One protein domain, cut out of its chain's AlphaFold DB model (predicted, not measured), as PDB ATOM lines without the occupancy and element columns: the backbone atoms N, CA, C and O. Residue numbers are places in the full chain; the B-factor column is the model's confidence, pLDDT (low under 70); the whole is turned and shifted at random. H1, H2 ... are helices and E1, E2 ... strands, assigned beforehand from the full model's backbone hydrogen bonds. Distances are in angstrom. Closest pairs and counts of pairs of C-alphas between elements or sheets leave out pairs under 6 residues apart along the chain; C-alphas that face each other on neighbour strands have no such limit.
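What this domain is: This is residues 26 to 142 of the 173 residues of an uncharacterized protein of Magnetospirillum sp. UT-4 (UniProt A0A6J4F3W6). One twisted sheet of six strands curls round the helix H1, and the short helix H2, next after edge strand E6, packs on H1. The long strands E3 and E4 bend within the sheet. The printed part has 117 residues with named elements in the order E1, E2, E3, E4, H1, E5, E6, H2; the sheet runs E1, E2, E3, E4, E5, E6 and is mixed, as is the class, helices and strands. It is compact, with a radius of gyration of the C-alphas of 14.0 A and spans of 37 by 34 by 31 A.

How they stand to each other: E1 (residues 34 to 37), E2 (46 to 53), E3 (56 to 67) and E4 (70 to 81) form a meander, each strand the antiparallel neighbour of the one before; N 36 and O 50 are 2.9 A apart, N 49 and O 60 2.8 A, N 65 and O 72 2.9 A, within hydrogen-bond range. E3 bends by 69 degrees at residue 63, E4 by 78 degrees at residue 75. E5 (109 to 114) is parallel to E4, with N 73 and O 111 2.8 A apart, and makes a hairpin with E6 (130 to 133), with N 112 and O 130 2.8 A apart. E4, H1 (90 to 103) and E5 make a strand-helix-strand unit, two parallel neighbours with a helix between, its crossover right-handed. H1 is on the sheet, in two layers, a helix on one face; its closest C-alphas to E5 are Ile 97 and Ile 110, 7.7 A. H1 and H2 (134 to 141) touch at Trp 98 and Leu 137, their closest C-alphas, 6.5 A, at a steep tilt of 49 degrees, opposite ways. H2 is only just not on the sheet, with 4 pairs of C-alphas within 10 A. In H1 and H2 every O i to N i+4 pair is within hydrogen-bond range.

Where its parts are: E1 begins at C-alpha 34 (134.602, 250.253, 157.679) and is 10.0 A long; E2 is 22.1 A, E3 30.4 A, E4 27.9 A, H1 20.0 A, E5 16.3 A and E6 10.2 A. H2, 10.6 A, ends at C-alpha 141 (154.030, 246.489, 162.065).

The domain as a whole: The C-alphas of Asp 40 and His 142, the two farthest apart, are 38.3 A apart. The printed part has no cut. The link from E5 to E6 is long, residues 115 to 129. Confidence is under 70 at residues 26 to 27, 81 to 89 and 118 to 125; the mean pLDDT of the printed part is 79.3.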
ATOM      1  N   TYR A  26     150.864 255.977 159.145       59.25
ATOM      2  CA  TYR A  26     150.257 255.122 158.108       59.25
ATOM      3  C   TYR A  26     149.630 253.822 158.630       59.25
ATOM      4  O   TYR A  26     149.293 252.946 157.833       59.25
ATOM      5  N   MET A  27     149.491 253.661 159.947       69.00
ATOM      6  CA  MET A  27     148.938 252.439 160.524       69.00
ATOM      7  C   MET A  27     147.459 252.648 160.858       69.00
ATOM      8  O   MET A  27     147.128 253.172 161.914       69.00
ATOM      9  N   TRP A  28     146.581 252.270 159.929       74.25
ATOM     10  CA  TRP A  28     145.150 252.168 160.211       74.25
ATOM     11  C   TRP A  28     144.894 251.034 161.200       74.25
ATOM     12  O   TRP A  28     145.477 249.951 161.087       74.25
ATOM     13  N   THR A  29     144.018 251.291 162.157       73.94
ATOM     14  CA  THR A  29     143.460 250.290 163.060       73.94
ATOM     15  C   THR A  29     142.145 249.749 162.500       73.94
ATOM     16  O   THR A  29     141.629 250.252 161.502       73.94
ATOM     17  N   ALA A  30     141.598 248.703 163.123       75.75
ATOM     18  CA  ALA A  30     140.290 248.175 162.735       75.75
ATOM     19  C   ALA A  30     139.184 249.238 162.873       75.75
ATOM     20  O   ALA A  30     138.297 249.296 162.031       75.75
ATOM     21  N   ASP A  31     139.281 250.122 163.870       80.50
ATOM     22  CA  ASP A  31     138.335 251.222 164.087       80.50
ATOM     23  C   ASP A  31     138.394 252.305 162.997       80.50
ATOM     24  O   ASP A  31     137.417 253.021 162.776       80.50
ATOM     25  N   ASP A  32     139.516 252.413 162.278       78.19
ATOM     26  CA  ASP A  32     139.676 253.372 161.179       78.19
ATOM     27  C   ASP A  32     139.067 252.871 159.860       78.19
ATOM     28  O   ASP A  32     138.963 253.640 158.897       78.19
ATOM     29  N   ILE A  33     138.698 251.588 159.776       79.62
ATOM     30  CA  ILE A  33     138.240 250.953 158.539       79.62
ATOM     31  C   ILE A  33     136.819 250.423 158.698       79.62
ATOM     32  O   ILE A  33     136.531 249.597 159.556       79.62
ATOM     33  N   ALA A  34     135.937 250.831 157.789       83.50
ATOM     34  CA  ALA A  34     134.602 250.253 157.679       83.50
ATOM     35  C   ALA A  34     134.505 249.391 156.419       83.50
ATOM     36  O   ALA A  34     134.811 249.859 155.320       83.50
ATOM     37  N   ILE A  35     134.064 248.144 156.579       84.19
ATOM     38  CA  ILE A  35     133.826 247.202 155.482       84.19
ATOM     39  C   ILE A  35     132.317 247.013 155.358       84.19
ATOM     40  O   ILE A  35     131.664 246.536 156.283       84.19
ATOM     41  N   THR A  36     131.756 247.392 154.215       86.50
ATOM     42  CA  THR A  36     130.336 247.211 153.905       86.50
ATOM     43  C   THR A  36     130.209 246.294 152.700       86.50
ATOM     44  O   THR A  36     130.742 246.598 151.634       86.50
ATOM     45  N   LEU A  37     129.504 245.174 152.854       84.81
ATOM     46  CA  LEU A  37     129.125 244.343 151.714       84.81
ATOM     47  C   LEU A  37     128.055 245.076 150.903       84.81
ATOM     48  O   LEU A  37     127.125 245.652 151.462       84.81
ATOM     49  N   LEU A  38     128.229 245.111 149.587       84.50
ATOM     50  CA  LEU A  38     127.265 245.695 148.665       84.50
ATOM     51  C   LEU A  38     126.434 244.551 148.087       84.50
ATOM     52  O   LEU A  38     126.804 243.987 147.056       84.50
ATOM     53  N   ASP A  39     125.347 244.194 148.773       82.38
ATOM     54  CA  ASP A  39     124.493 243.054 148.406       82.38
ATOM     55  C   ASP A  39     123.941 243.183 146.979       82.38
ATOM     56  O   ASP A  39     123.981 242.226 146.215       82.38
ATOM     57  N   ASP A  40     123.554 244.394 146.563       81.56
ATOM     58  CA  ASP A  40     123.044 244.674 145.208       81.56
ATOM     59  C   ASP A  40     124.073 244.417 144.086       81.56
ATOM     60  O   ASP A  40     123.718 244.344 142.910       81.56
ATOM     61  N   LEU A  41     125.362 244.342 144.432       75.62
ATOM     62  CA  LEU A  41     126.478 244.102 143.509       75.62
ATOM     63  C   LEU A  41     127.187 242.770 143.785       75.62
ATOM     64  O   LEU A  41     128.256 242.516 143.225       75.62
ATOM     65  N   THR A  42     126.634 241.959 144.681       78.00
ATOM     66  CA  THR A  42     127.151 240.649 145.069       78.00
ATOM     67  C   THR A  42     126.308 239.579 144.385       78.00
ATOM     68  O   THR A  42     125.084 239.652 144.383       78.00
ATOM     69  N   ASP A  43     126.969 238.594 143.783       83.31
ATOM     70  CA  ASP A  43     126.325 237.462 143.115       83.31
ATOM     71  C   ASP A  43     127.177 236.222 143.375       83.31
ATOM     72  O   ASP A  43     128.332 236.180 142.952       83.31
ATOM     73  N   ASP A  44     126.653 235.254 144.130       74.88
ATOM     74  CA  ASP A  44     127.397 234.079 144.610       74.88
ATOM     75  C   ASP A  44     128.107 233.363 143.438       74.88
ATOM     76  O   ASP A  44     127.443 232.980 142.468       74.88
ATOM     77  N   PRO A  45     129.450 233.185 143.462       78.75
ATOM     78  CA  PRO A  45     130.380 233.322 144.601       78.75
ATOM     79  C   PRO A  45     131.205 234.619 144.650       78.75
ATOM     80  O   PRO A  45     132.240 234.683 145.319       78.75
ATOM     81  N   ILE A  46     130.809 235.644 143.899       84.62
ATOM     82  CA  ILE A  46     131.476 236.943 143.816       84.62
ATOM     83  C   ILE A  46     130.907 237.902 144.858       84.62
ATOM     84  O   ILE A  46     129.761 238.335 144.770       84.62
ATOM     85  N   VAL A  47     131.751 238.304 145.803       85.81
ATOM     86  CA  VAL A  47     131.430 239.303 146.821       85.81
ATOM     87  C   VAL A  47     131.968 240.660 146.395       85.81
ATOM     88  O   VAL A  47     133.149 240.793 146.054       85.81
ATOM     89  N   THR A  48     131.112 241.679 146.466       85.75
ATOM     90  CA  THR A  48     131.513 243.077 146.305       85.75
ATOM     91  C   THR A  48     131.454 243.783 147.652       85.75
ATOM     92  O   THR A  48     130.418 243.808 148.309       85.75
ATOM     93  N   ALA A  49     132.561 244.402 148.056       85.62
ATOM     94  CA  ALA A  49     132.667 245.167 149.289       85.62
ATOM     95  C   ALA A  49     133.138 246.599 149.016       85.62
ATOM     96  O   ALA A  49     133.988 246.861 148.162       85.62
ATOM     97  N   GLU A  50     132.600 247.535 149.784       86.81
ATOM     98  CA  GLU A  50     133.119 248.883 149.930       86.81
ATOM     99  C   GLU A  50     133.936 248.960 151.218       86.81
ATOM    100  O   GLU A  50     133.437 248.698 152.308       86.81
ATOM    101  N   ILE A  51     135.203 249.329 151.083       84.44
ATOM    102  CA  ILE A  51     136.128 249.525 152.190       84.44
ATOM    103  C   ILE A  51     136.380 251.021 152.309       84.44
ATOM    104  O   ILE A  51     136.989 251.639 151.432       84.44
ATOM    105  N   ARG A  52     135.914 251.613 153.403       85.19
ATOM    106  CA  ARG A  52     136.163 253.016 153.727       85.19
ATOM    107  C   ARG A  52     137.387 253.103 154.611       85.19
ATOM    108  O   ARG A  52     137.464 252.426 155.629       85.19
ATOM    109  N   THR A  53     138.325 253.940 154.202       82.00
ATOM    110  CA  THR A  53     139.571 254.212 154.915       82.00
ATOM    111  C   THR A  53     139.721 255.724 155.092       82.00
ATOM    112  O   THR A  53     139.102 256.482 154.333       82.00
ATOM    113  N   PRO A  54     140.575 256.202 156.010       80.38
ATOM    114  CA  PRO A  54     140.848 257.632 156.160       80.38
ATOM    115  C   PRO A  54     141.354 258.307 154.875       80.38
ATOM    116  O   PRO A  54     141.144 259.500 154.680       80.38
ATOM    117  N   ASP A  55     141.986 257.545 153.974       75.06
ATOM    118  CA  ASP A  55     142.508 258.056 152.700       75.06
ATOM    119  C   ASP A  55     141.510 257.957 151.529       75.06
ATOM    120  O   ASP A  55     141.854 258.298 150.394       75.06
ATOM    121  N   GLY A  56     140.292 257.466 151.766       79.75
ATOM    122  CA  GLY A  56     139.252 257.341 150.748       79.75
ATOM    123  C   GLY A  56     138.595 255.968 150.712       79.75
ATOM    124  O   GLY A  56     138.710 255.161 151.637       79.75
ATOM    125  N   VAL A  57     137.875 255.708 149.623       84.25
ATOM    126  CA  VAL A  57     137.023 254.525 149.488       84.25
ATOM    127  C   VAL A  57     137.604 253.577 148.449       84.25
ATOM    128  O   VAL A  57     137.966 253.979 147.343       84.25
ATOM    129  N   LEU A  58     137.679 252.296 148.786       83.69
ATOM    130  CA  LEU A  58     138.070 251.229 147.876       83.69
ATOM    131  C   LEU A  58     136.858 250.348 147.625       83.69
ATOM    132  O   LEU A  58     136.259 249.827 148.559       83.69
ATOM    133  N   ARG A  59     136.521 250.144 146.358       85.56
ATOM    134  CA  ARG A  59     135.571 249.112 145.962       85.56
ATOM    135  C   ARG A  59     136.348 247.877 145.551       85.56
ATOM    136  O   ARG A  59     137.224 247.947 144.686       85.56
ATOM    137  N   VAL A  60     136.038 246.768 146.198       85.44
ATOM    138  CA  VAL A  60     136.720 245.495 146.027       85.44
ATOM    139  C   VAL A  60     135.704 244.461 145.583       85.44
ATOM    140  O   VAL A  60     134.606 244.402 146.121       85.44
ATOM    141  N   MET A  61     136.069 243.663 144.592       87.81
ATOM    142  CA  MET A  61     135.257 242.565 144.091       87.81
ATOM    143  C   MET A  61     136.147 241.337 143.971       87.81
ATOM    144  O   MET A  61     137.228 241.418 143.383       87.81
ATOM    145  N   ALA A  62     135.729 240.220 144.550       88.50
ATOM    146  CA  ALA A  62     136.464 238.966 144.468       88.50
ATOM    147  C   ALA A  62     135.528 237.777 144.633       88.50
ATOM    148  O   ALA A  62     134.514 237.862 145.320       88.50
ATOM    149  N   ARG A  63     135.929 236.641 144.067       88.25
ATOM    150  CA  ARG A  63     135.418 235.346 144.504       88.25
ATOM    151  C   ARG A  63     136.009 235.035 145.875       88.25
ATOM    152  O   ARG A  63     137.231 235.074 146.023       88.25
ATOM    153  N   VAL A  64     135.165 234.729 146.852       87.06
ATOM    154  CA  VAL A  64     135.613 234.420 148.216       87.06
ATOM    155  C   VAL A  64     135.556 232.917 148.447       87.06
ATOM    156  O   VAL A  64     134.510 232.297 148.298       87.06
ATOM    157  N   GLU A  65     136.690 232.333 148.822       87.31
ATOM    158  CA  GLU A  65     136.811 230.930 149.217       87.31
ATOM    159  C   GLU A  65     137.335 230.885 150.660       87.31
ATOM    160  O   GLU A  65     138.415 231.400 150.949       87.31
ATOM    161  N   GLY A  66     136.556 230.310 151.579       82.94
ATOM    162  CA  GLY A  66     136.965 230.110 152.970       82.94
ATOM    163  C   GLY A  66     137.365 228.660 153.225       82.94
ATOM    164  O   GLY A  66     136.565 227.756 152.985       82.94
ATOM    165  N   GLU A  67     138.574 228.432 153.739       81.44
ATOM    166  CA  GLU A  67     139.053 227.109 154.154       81.44
ATOM    167  C   GLU A  67     139.750 227.206 155.521       81.44
ATOM    168  O   GLU A  67     140.896 227.649 155.639       81.44
ATOM    169  N   GLY A  68     139.046 226.810 156.587       83.75
ATOM    170  CA  GLY A  68     139.558 226.919 157.956       83.75
ATOM    171  C   GLY A  68     139.903 228.376 158.316       83.75
ATOM    172  O   GLY A  68     139.051 229.243 158.132       83.75
ATOM    173  N   PRO A  69     141.124 228.672 158.809       88.31
ATOM    174  CA  PRO A  69     141.545 230.036 159.129       88.31
ATOM    175  C   PRO A  69     142.060 230.826 157.910       88.31
ATOM    176  O   PRO A  69     142.621 231.914 158.074       88.31
ATOM    177  N   THR A  70     141.921 230.272 156.700       88.88
ATOM    178  CA  THR A  70     142.402 230.877 155.455       88.88
ATOM    179  C   THR A  70     141.248 231.476 154.667       88.88
ATOM    180  O   THR A  70     140.323 230.775 154.255       88.88
ATOM    181  N   LEU A  71     141.348 232.774 154.394       87.94
ATOM    182  CA  LEU A  71     140.469 233.492 153.484       87.94
ATOM    183  C   LEU A  71     141.182 233.704 152.147       87.94
ATOM    184  O   LEU A  71     142.175 234.431 152.059       87.94
ATOM    185  N   ARG A  72     140.670 233.099 151.078       88.81
ATOM    186  CA  ARG A  72     141.220 233.247 149.732       88.81
ATOM    187  C   ARG A  72     140.326 234.153 148.893       88.81
ATOM    188  O   ARG A  72     139.142 233.896 148.697       88.81
ATOM    189  N   LEU A  73     140.921 235.234 148.400       88.69
ATOM    190  CA  LEU A  73     140.297 236.219 147.525       88.69
ATOM    191  C   LEU A  73     140.765 235.962 146.093       88.69
ATOM    192  O   LEU A  73     141.850 236.387 145.683       88.69
ATOM    193  N   CYS A  74     139.944 235.240 145.341       86.69
ATOM    194  CA  CYS A  74     140.191 234.856 143.962       86.69
ATOM    195  C   CYS A  74     139.689 235.933 142.991       86.69
ATOM    196  O   CYS A  74     138.611 236.492 143.163       86.69
ATOM    197  N   GLU A  75     140.453 236.193 141.926       85.62
ATOM    198  CA  GLU A  75     140.074 237.155 140.873       85.62
ATOM    199  C   GLU A  75     139.853 238.578 141.410       85.62
ATOM    200  O   GLU A  75     139.033 239.330 140.889       85.62
ATOM    201  N   LEU A  76     140.634 238.962 142.428       84.69
ATOM    202  CA  LEU A  76     140.503 240.243 143.110       84.69
ATOM    203  C   LEU A  76     140.627 241.411 142.122       84.69
ATOM    204  O   LEU A  76     141.662 241.596 141.465       84.69
ATOM    205  N   HIS A  77     139.580 242.229 142.085       83.19
ATOM    206  CA  HIS A  77     139.532 243.518 141.421       83.19
ATOM    207  C   HIS A  77     139.385 244.623 142.466       83.19
ATOM    208  O   HIS A  77     138.491 244.581 143.306       83.19
ATOM    209  N   MET A  78     140.265 245.624 142.413       79.31
ATOM    210  CA  MET A  78     140.228 246.775 143.313       79.31
ATOM    211  C   MET A  78     140.136 248.058 142.498       79.31
ATOM    212  O   MET A  78     140.950 248.292 141.602       79.31
ATOM    213  N   HIS A  79     139.174 248.904 142.846       79.00
ATOM    214  CA  HIS A  79     138.992 250.224 142.266       79.00
ATOM    215  C   HIS A  79     138.923 251.272 143.379       79.00
ATOM    216  O   HIS A  79     138.068 251.204 144.258       79.00
ATOM    217  N   GLY A  80     139.828 252.250 143.350       71.69
ATOM    218  CA  GLY A  80     139.792 253.375 144.280       71.69
ATOM    219  C   GLY A  80     138.803 254.438 143.815       71.69
ATOM    220  O   GLY A  80     138.949 254.974 142.720       71.69
ATOM    221  N   VAL A  81     137.844 254.783 144.670       67.81
ATOM    222  CA  VAL A  81     136.965 255.942 144.510       67.81
ATOM    223  C   VAL A  81     137.555 257.071 145.356       67.81
ATOM    224  O   VAL A  81     137.619 256.976 146.580       67.81
ATOM    225  N   ASN A  82     138.034 258.132 144.700       64.06
ATOM    226  CA  ASN A  82     138.728 259.278 145.316       64.06
ATOM    227  C   ASN A  82     140.082 258.975 145.984       64.06
ATOM    228  O   ASN A  82     140.644 259.838 146.650       64.06
ATOM    229  N   VAL A  83     140.653 257.793 145.754       63.25
ATOM    230  CA  VAL A  83     142.040 257.496 146.134       63.25
ATOM    231  C   VAL A  83     142.948 258.012 145.018       63.25
ATOM    232  O   VAL A  83     142.765 257.646 143.855       63.25
ATOM    233  N   GLY A  84     143.916 258.880 145.329       55.72
ATOM    234  CA  GLY A  84     144.806 259.433 144.303       55.72
ATOM    235  C   GLY A  84     145.481 258.320 143.484       55.72
ATOM    236  O   GLY A  84     145.927 257.327 144.054       55.72
ATOM    237  N   LEU A  85     145.604 258.501 142.159       48.06
ATOM    238  CA  LEU A  85     146.073 257.518 141.152       48.06
ATOM    239  C   LEU A  85     147.418 256.800 141.440       48.06
ATOM    240  O   LEU A  85     147.823 255.922 140.682       48.06
ATOM    241  N   ARG A  86     148.138 257.174 142.501       51.44
ATOM    242  CA  ARG A  86     149.427 256.598 142.925       51.44
ATOM    243  C   ARG A  86     149.523 256.321 144.427       51.44
ATOM    244  O   ARG A  86     150.603 256.011 144.917       51.44
ATOM    245  N   GLN A  87     148.433 256.480 145.169       53.75
ATOM    246  CA  GLN A  87     148.480 256.497 146.630       53.75
ATOM    247  C   GLN A  87     148.268 255.115 147.253       53.75
ATOM    248  O   GLN A  87     148.706 254.891 148.376       53.75
ATOM    249  N   PHE A  88     147.698 254.156 146.518       63.97
ATOM    250  CA  PHE A  88     147.514 252.791 147.012       63.97
ATOM    251  C   PHE A  88     148.730 251.900 146.712       63.97
ATOM    252  O   PHE A  88     148.719 251.050 145.825       63.97
ATOM    253  N   GLY A  89     149.831 252.165 147.420       69.38
ATOM    254  CA  GLY A  89     151.054 251.359 147.368       69.38
ATOM    255  C   GLY A  89     151.022 250.151 148.312       69.38
ATOM    256  O   GLY A  89     150.111 249.995 149.122       69.38
ATOM    257  N   HIS A  90     152.072 249.321 148.262       71.69
ATOM    258  CA  HIS A  90     152.165 248.092 149.064       71.69
ATOM    259  C   HIS A  90     151.970 248.330 150.572       71.69
ATOM    260  O   HIS A  90     151.306 247.535 151.216       71.69
ATOM    261  N   GLN A  91     152.480 249.425 151.144       73.81
ATOM    262  CA  GLN A  91     152.324 249.684 152.586       73.81
ATOM    263  C   GLN A  91     150.855 249.862 153.005       73.81
ATOM    264  O   GLN A  91     150.446 249.319 154.025       73.81
ATOM    265  N   ARG A  92     150.044 250.553 152.191       76.62
ATOM    266  CA  ARG A  92     148.612 250.738 152.478       76.62
ATOM    267  C   ARG A  92     147.824 249.448 152.303       76.62
ATOM    268  O   ARG A  92     146.919 249.179 153.080       76.62
ATOM    269  N   LEU A  93     148.215 248.623 151.331       80.44
ATOM    270  CA  LEU A  93     147.658 247.283 151.180       80.44
ATOM    271  C   LEU A  93     147.945 246.421 152.419       80.44
ATOM    272  O   LEU A  93     147.038 245.772 152.918       80.44
ATOM    273  N   PHE A  94     149.168 246.449 152.958       83.31
ATOM    274  CA  PHE A  94     149.498 245.705 154.180       83.31
ATOM    275  C   PHE A  94     148.686 246.198 155.384       83.31
ATOM    276  O   PHE A  94     148.200 245.374 156.153       83.31
ATOM    277  N   ALA A  95     148.521 247.517 155.541       81.69
ATOM    278  CA  ALA A  95     147.729 248.093 156.632       81.69
ATOM    279  C   ALA A  95     146.250 247.701 156.514       81.69
ATOM    280  O   ALA A  95     145.634 247.303 157.498       81.69
ATOM    281  N   LEU A  96     145.709 247.728 155.291       83.62
ATOM    282  CA  LEU A  96     144.356 247.267 155.017       83.62
ATOM    283  C   LEU A  96     144.181 245.781 155.353       83.62
ATOM    284  O   LEU A  96     143.245 245.428 156.057       83.62
ATOM    285  N   ILE A  97     145.075 244.913 154.873       86.69
ATOM    286  CA  ILE A  97     144.997 243.466 155.131       86.69
ATOM    287  C   ILE A  97     145.083 243.187 156.630       86.69
ATOM    288  O   ILE A  97     144.327 242.367 157.140       86.69
ATOM    289  N   TRP A  98     145.969 243.889 157.340       86.12
ATOM    290  CA  TRP A  98     146.077 243.780 158.789       86.12
ATOM    291  C   TRP A  98     144.768 244.150 159.483       86.12
ATOM    292  O   TRP A  98     144.249 243.353 160.253       86.12
ATOM    293  N   ALA A  99     144.189 245.306 159.166       84.12
ATOM    294  CA  ALA A  99     142.917 245.725 159.741       84.12
ATOM    295  C   ALA A  99     141.773 244.748 159.410       84.12
ATOM    296  O   ALA A  99     141.037 244.363 160.311       84.12
ATOM    297  N   VAL A 100     141.683 244.255 158.169       83.62
ATOM    298  CA  VAL A 100     140.699 243.228 157.773       83.62
ATOM    299  C   VAL A 100     140.859 241.953 158.608       83.62
ATOM    300  O   VAL A 100     139.864 241.415 159.084       83.62
ATOM    301  N   MET A 101     142.091 241.483 158.835       86.38
ATOM    302  CA  MET A 101     142.349 240.325 159.704       86.38
ATOM    303  C   MET A 101     141.945 240.570 161.158       86.38
ATOM    304  O   MET A 101     141.654 239.613 161.864       86.38
ATOM    305  N   GLN A 102     141.964 241.815 161.631       84.44
ATOM    306  CA  GLN A 102     141.514 242.150 162.982       84.44
ATOM    307  C   GLN A 102     139.985 242.221 163.068       84.44
ATOM    308  O   GLN A 102     139.426 241.861 164.099       84.44
ATOM    309  N   THR A 103     139.312 242.647 161.996       80.62
ATOM    310  CA  THR A 103     137.844 242.691 161.912       80.62
ATOM    311  C   THR A 103     137.226 241.302 161.731       80.62
ATOM    312  O   THR A 103     136.158 241.032 162.273       80.62
ATOM    313  N   LEU A 104     137.873 240.418 160.966       80.88
ATOM    314  CA  LEU A 104     137.392 239.059 160.709       80.88
ATOM    315  C   LEU A 104     137.962 238.076 161.738       80.88
ATOM    316  O   LEU A 104     139.096 237.603 161.628       80.88
ATOM    317  N   GLU A 105     137.154 237.741 162.742       78.75
ATOM    318  CA  GLU A 105     137.510 236.734 163.741       78.75
ATOM    319  C   GLU A 105     137.797 235.367 163.091       78.75
ATOM    320  O   GLU A 105     137.159 234.963 162.120       78.75
ATOM    321  N   GLY A 106     138.801 234.651 163.607       81.75
ATOM    322  CA  GLY A 106     139.182 233.321 163.111       81.75
ATOM    323  C   GLY A 106     139.978 233.287 161.798       81.75
ATOM    324  O   GLY A 106     140.364 232.203 161.374       81.75
ATOM    325  N   THR A 107     140.270 234.435 161.172       85.81
ATOM    326  CA  THR A 107     141.133 234.502 159.976       85.81
ATOM    327  C   THR A 107     142.594 234.740 160.368       85.81
ATOM    328  O   THR A 107     142.947 235.827 160.826       85.81
ATOM    329  N   ASP A 108     143.465 233.751 160.158       88.94
ATOM    330  CA  ASP A 108     144.916 233.871 160.396       88.94
ATOM    331  C   ASP A 108     145.718 234.066 159.104       88.94
ATOM    332  O   ASP A 108     146.880 234.493 159.134       88.94
ATOM    333  N   GLU A 109     145.098 233.779 157.960       91.81
ATOM    334  CA  GLU A 109     145.720 233.871 156.651       91.81
ATOM    335  C   GLU A 109     144.783 234.484 155.612       91.81
ATOM    336  O   GLU A 109     143.618 234.114 155.504       91.81
ATOM    337  N   ILE A 110     145.325 235.400 154.805       89.44
ATOM    338  CA  ILE A 110     144.655 235.941 153.624       89.44
ATOM    339  C   ILE A 110     145.526 235.671 152.400       89.44
ATOM    340  O   ILE A 110     146.691 236.079 152.341       89.44
ATOM    341  N   VAL A 111     144.951 235.012 151.396       89.81
ATOM    342  CA  VAL A 111     145.586 234.776 150.095       89.81
ATOM    343  C   VAL A 111     144.886 235.619 149.042       89.81
ATOM    344  O   VAL A 111     143.696 235.457 148.792       89.81
ATOM    345  N   ILE A 112     145.632 236.516 148.403       88.50
ATOM    346  CA  ILE A 112     145.124 237.403 147.358       88.50
ATOM    347  C   ILE A 112     145.585 236.913 145.991       88.50
ATOM    348  O   ILE A 112     146.781 236.914 145.689       88.50
ATOM    349  N   GLU A 113     144.634 236.583 145.125       87.25
ATOM    350  CA  GLU A 113     144.884 236.270 143.723       87.25
ATOM    351  C   GLU A 113     144.258 237.335 142.836       87.25
ATOM    352  O   GLU A 113     143.045 237.386 142.642       87.25
ATOM    353  N   GLY A 114     145.101 238.194 142.262       79.06
ATOM    354  CA  GLY A 114     144.630 239.220 141.341       79.06
ATOM    355  C   GLY A 114     143.946 238.625 140.106       79.06
ATOM    356  O   GLY A 114     144.322 237.554 139.611       79.06
ATOM    357  N   ALA A 115     142.961 239.350 139.576       73.50
ATOM    358  CA  ALA A 115     142.363 239.033 138.284       73.50
ATOM    359  C   ALA A 115     143.409 239.038 137.152       73.50
ATOM    360  O   ALA A 115     144.443 239.717 137.215       73.50
ATOM    361  N   VAL A 116     143.123 238.286 136.085       74.94
ATOM    362  CA  VAL A 116     143.944 238.289 134.868       74.94
ATOM    363  C   VAL A 116     144.028 239.715 134.336       74.94
ATOM    364  O   VAL A 116     143.014 240.393 134.163       74.94
ATOM    365  N   ARG A 117     145.246 240.187 134.063       71.44
ATOM    366  CA  ARG A 117     145.464 241.535 133.529       71.44
ATOM    367  C   ARG A 117     144.841 241.621 132.136       71.44
ATOM    368  O   ARG A 117     145.350 241.031 131.184       71.44
ATOM    369  N   THR A 118     143.737 242.348 132.009       64.69
ATOM    370  CA  THR A 118     143.041 242.553 130.726       64.69
ATOM    371  C   THR A 118     143.580 243.758 129.949       64.69
ATOM    372  O   THR A 118     143.397 243.833 128.732       64.69
ATOM    373  N   SER A 119     144.310 244.658 130.617       58.19
ATOM    374  CA  SER A 119     144.907 245.871 130.049       58.19
ATOM    375  C   SER A 119     146.353 246.100 130.532       58.19
ATOM    376  O   SER A 119     146.780 245.571 131.560       58.19
ATOM    377  N   GLY A 120     147.117 246.896 129.770       60.56
ATOM    378  CA  GLY A 120     148.509 247.257 130.077       60.56
ATOM    379  C   GLY A 120     149.560 246.203 129.692       60.56
ATOM    380  O   GLY A 120     149.279 245.240 128.977       60.56
ATOM    381  N   ALA A 121     150.801 246.404 130.151       48.22
ATOM    382  CA  ALA A 121     151.895 245.449 129.965       48.22
ATOM    383  C   ALA A 121     151.632 244.151 130.758       48.22
ATOM    384  O   ALA A 121     151.224 244.206 131.920       48.22
ATOM    385  N   GLY A 122     151.863 242.992 130.130       59.16
ATOM    386  CA  GLY A 122     151.569 241.679 130.722       59.16
ATOM    387  C   GLY A 122     150.104 241.237 130.590       59.16
ATOM    388  O   GLY A 122     149.585 240.568 131.480       59.16
ATOM    389  N   LYS A 123     149.422 241.617 129.500       65.69
ATOM    390  CA  LYS A 123     148.054 241.171 129.191       65.69
ATOM    391  C   LYS A 123     147.964 239.638 129.168       65.69
ATOM    392  O   LYS A 123     148.801 238.982 128.558       65.69
ATOM    393  N   GLY A 124     146.949 239.079 129.822       68.88
ATOM    394  CA  GLY A 124     146.752 237.630 129.945       68.88
ATOM    395  C   GLY A 124     147.555 236.972 131.073       68.88
ATOM    396  O   GLY A 124     147.321 235.808 131.381       68.88
ATOM    397  N   HIS A 125     148.457 237.701 131.737       69.69
ATOM    398  CA  HIS A 125     149.167 237.185 132.903       69.69
ATOM    399  C   HIS A 125     148.293 237.284 134.158       69.69
ATOM    400  O   HIS A 125     147.727 238.344 134.457       69.69
ATOM    401  N   ARG A 126     148.214 236.183 134.914       72.69
ATOM    402  CA  ARG A 126     147.648 236.174 136.264       72.69
ATOM    403  C   ARG A 126     148.755 236.545 137.254       72.69
ATOM    404  O   ARG A 126     149.782 235.862 137.261       72.69
ATOM    405  N   PRO A 127     148.588 237.605 138.065       75.81
ATOM    406  CA  PRO A 127     149.526 237.907 139.137       75.81
ATOM    407  C   PRO A 127     149.729 236.684 140.034       75.81
ATOM    408  O   PRO A 127     148.788 235.926 140.277       75.81
ATOM    409  N   ARG A 128     150.954 236.494 140.534       80.44
ATOM    410  CA  ARG A 128     151.221 235.434 141.514       80.44
ATOM    411  C   ARG A 128     150.353 235.655 142.761       80.44
ATOM    412  O   ARG A 128     150.250 236.810 143.185       80.44
ATOM    413  N   PRO A 129     149.793 234.587 143.357       85.94
ATOM    414  CA  PRO A 129     149.114 234.679 144.642       85.94
ATOM    415  C   PRO A 129     150.011 235.345 145.687       85.94
ATOM    416  O   PRO A 129     151.185 234.993 145.825       85.94
ATOM    417  N   GLN A 130     149.465 236.322 146.402       87.56
ATOM    418  CA  GLN A 130     150.135 236.999 147.505       87.56
ATOM    419  C   GLN A 130     149.549 236.480 148.810       87.56
ATOM    420  O   GLN A 130     148.364 236.658 149.077       87.56
ATOM    421  N   ARG A 131     150.383 235.808 149.599       90.62
ATOM    422  CA  ARG A 131     149.994 235.212 150.873       90.62
ATOM    423  C   ARG A 131     150.413 236.120 152.016       90.62
ATOM    424  O   ARG A 131     151.578 236.515 152.100       90.62
ATOM    425  N   TYR A 132     149.471 236.394 152.901       90.44
ATOM    426  CA  TYR A 132     149.655 237.199 154.094       90.44
ATOM    427  C   TYR A 132     149.237 236.382 155.303       90.44
ATOM    428  O   TYR A 132     148.133 235.850 155.330       90.44
ATOM    429  N   THR A 133     150.108 236.298 156.303       91.88
ATOM    430  CA  THR A 133     149.790 235.647 157.576       91.88
ATOM    431  C   THR A 133     149.757 236.681 158.687       91.88
ATOM    432  O   THR A 133     150.533 237.648 158.670       91.88
ATOM    433  N   ARG A 134     148.889 236.461 159.676       86.88
ATOM    434  CA  ARG A 134     148.776 237.314 160.863       86.88
ATOM    435  C   ARG A 134     150.126 237.489 161.557       86.88
ATOM    436  O   ARG A 134     150.513 238.606 161.879       86.88
ATOM    437  N   GLU A 135     150.902 236.415 161.693       87.50
ATOM    438  CA  GLU A 135     152.244 236.463 162.290       87.50
ATOM    439  C   GLU A 135     153.228 237.340 161.489       87.50
ATOM    440  O   GLU A 135     153.987 238.129 162.060       87.50
ATOM    441  N   ALA A 136     153.239 237.224 160.155       85.44
ATOM    442  CA  ALA A 136     154.140 238.008 159.311       85.44
ATOM    443  C   ALA A 136     153.783 239.500 159.334       85.44
ATOM    444  O   ALA A 136     154.682 240.337 159.433       85.44
ATOM    445  N   LEU A 137     152.490 239.831 159.294       85.25
ATOM    446  CA  LEU A 137     152.019 241.212 159.395       85.25
ATOM    447  C   LEU A 137     152.261 241.795 160.788       85.25
ATOM    448  O   LEU A 137     152.751 242.918 160.888       85.25
ATOM    449  N   HIS A 138     152.036 241.019 161.850       84.12
ATOM    450  CA  HIS A 138     152.364 241.440 163.210       84.12
ATOM    451  C   HIS A 138     153.847 241.819 163.328       84.12
ATOM    452  O   HIS A 138     154.165 242.890 163.832       84.12
ATOM    453  N   ARG A 139     154.770 241.005 162.792       81.50
ATOM    454  CA  ARG A 139     156.207 241.348 162.763       81.50
ATOM    455  C   ARG A 139     156.532 242.561 161.890       81.50
ATOM    456  O   ARG A 139     157.501 243.261 162.177       81.50
ATOM    457  N   HIS A 140     155.769 242.786 160.821       80.00
ATOM    458  CA  HIS A 140     155.954 243.931 159.926       80.00
ATOM    459  C   HIS A 140     155.610 245.253 160.621       80.00
ATOM    460  O   HIS A 140     156.373 246.213 160.517       80.00
ATOM    461  N   PHE A 141     154.496 245.291 161.356       74.31
ATOM    462  CA  PHE A 141     154.030 246.489 162.065       74.31
ATOM    463  C   PHE A 141     154.635 246.654 163.463       74.31
ATOM    464  O   PHE A 141     154.874 247.777 163.904       74.31
ATOM    465  N   HIS A 142     154.956 245.546 164.129       73.38
ATOM    466  CA  HIS A 142     155.600 245.502 165.437       73.38
ATOM    467  C   HIS A 142     156.944 244.776 165.320       73.38
ATOM    468  O   HIS A 142     157.084 243.629 165.759       73.38
TER     469      HIS A 142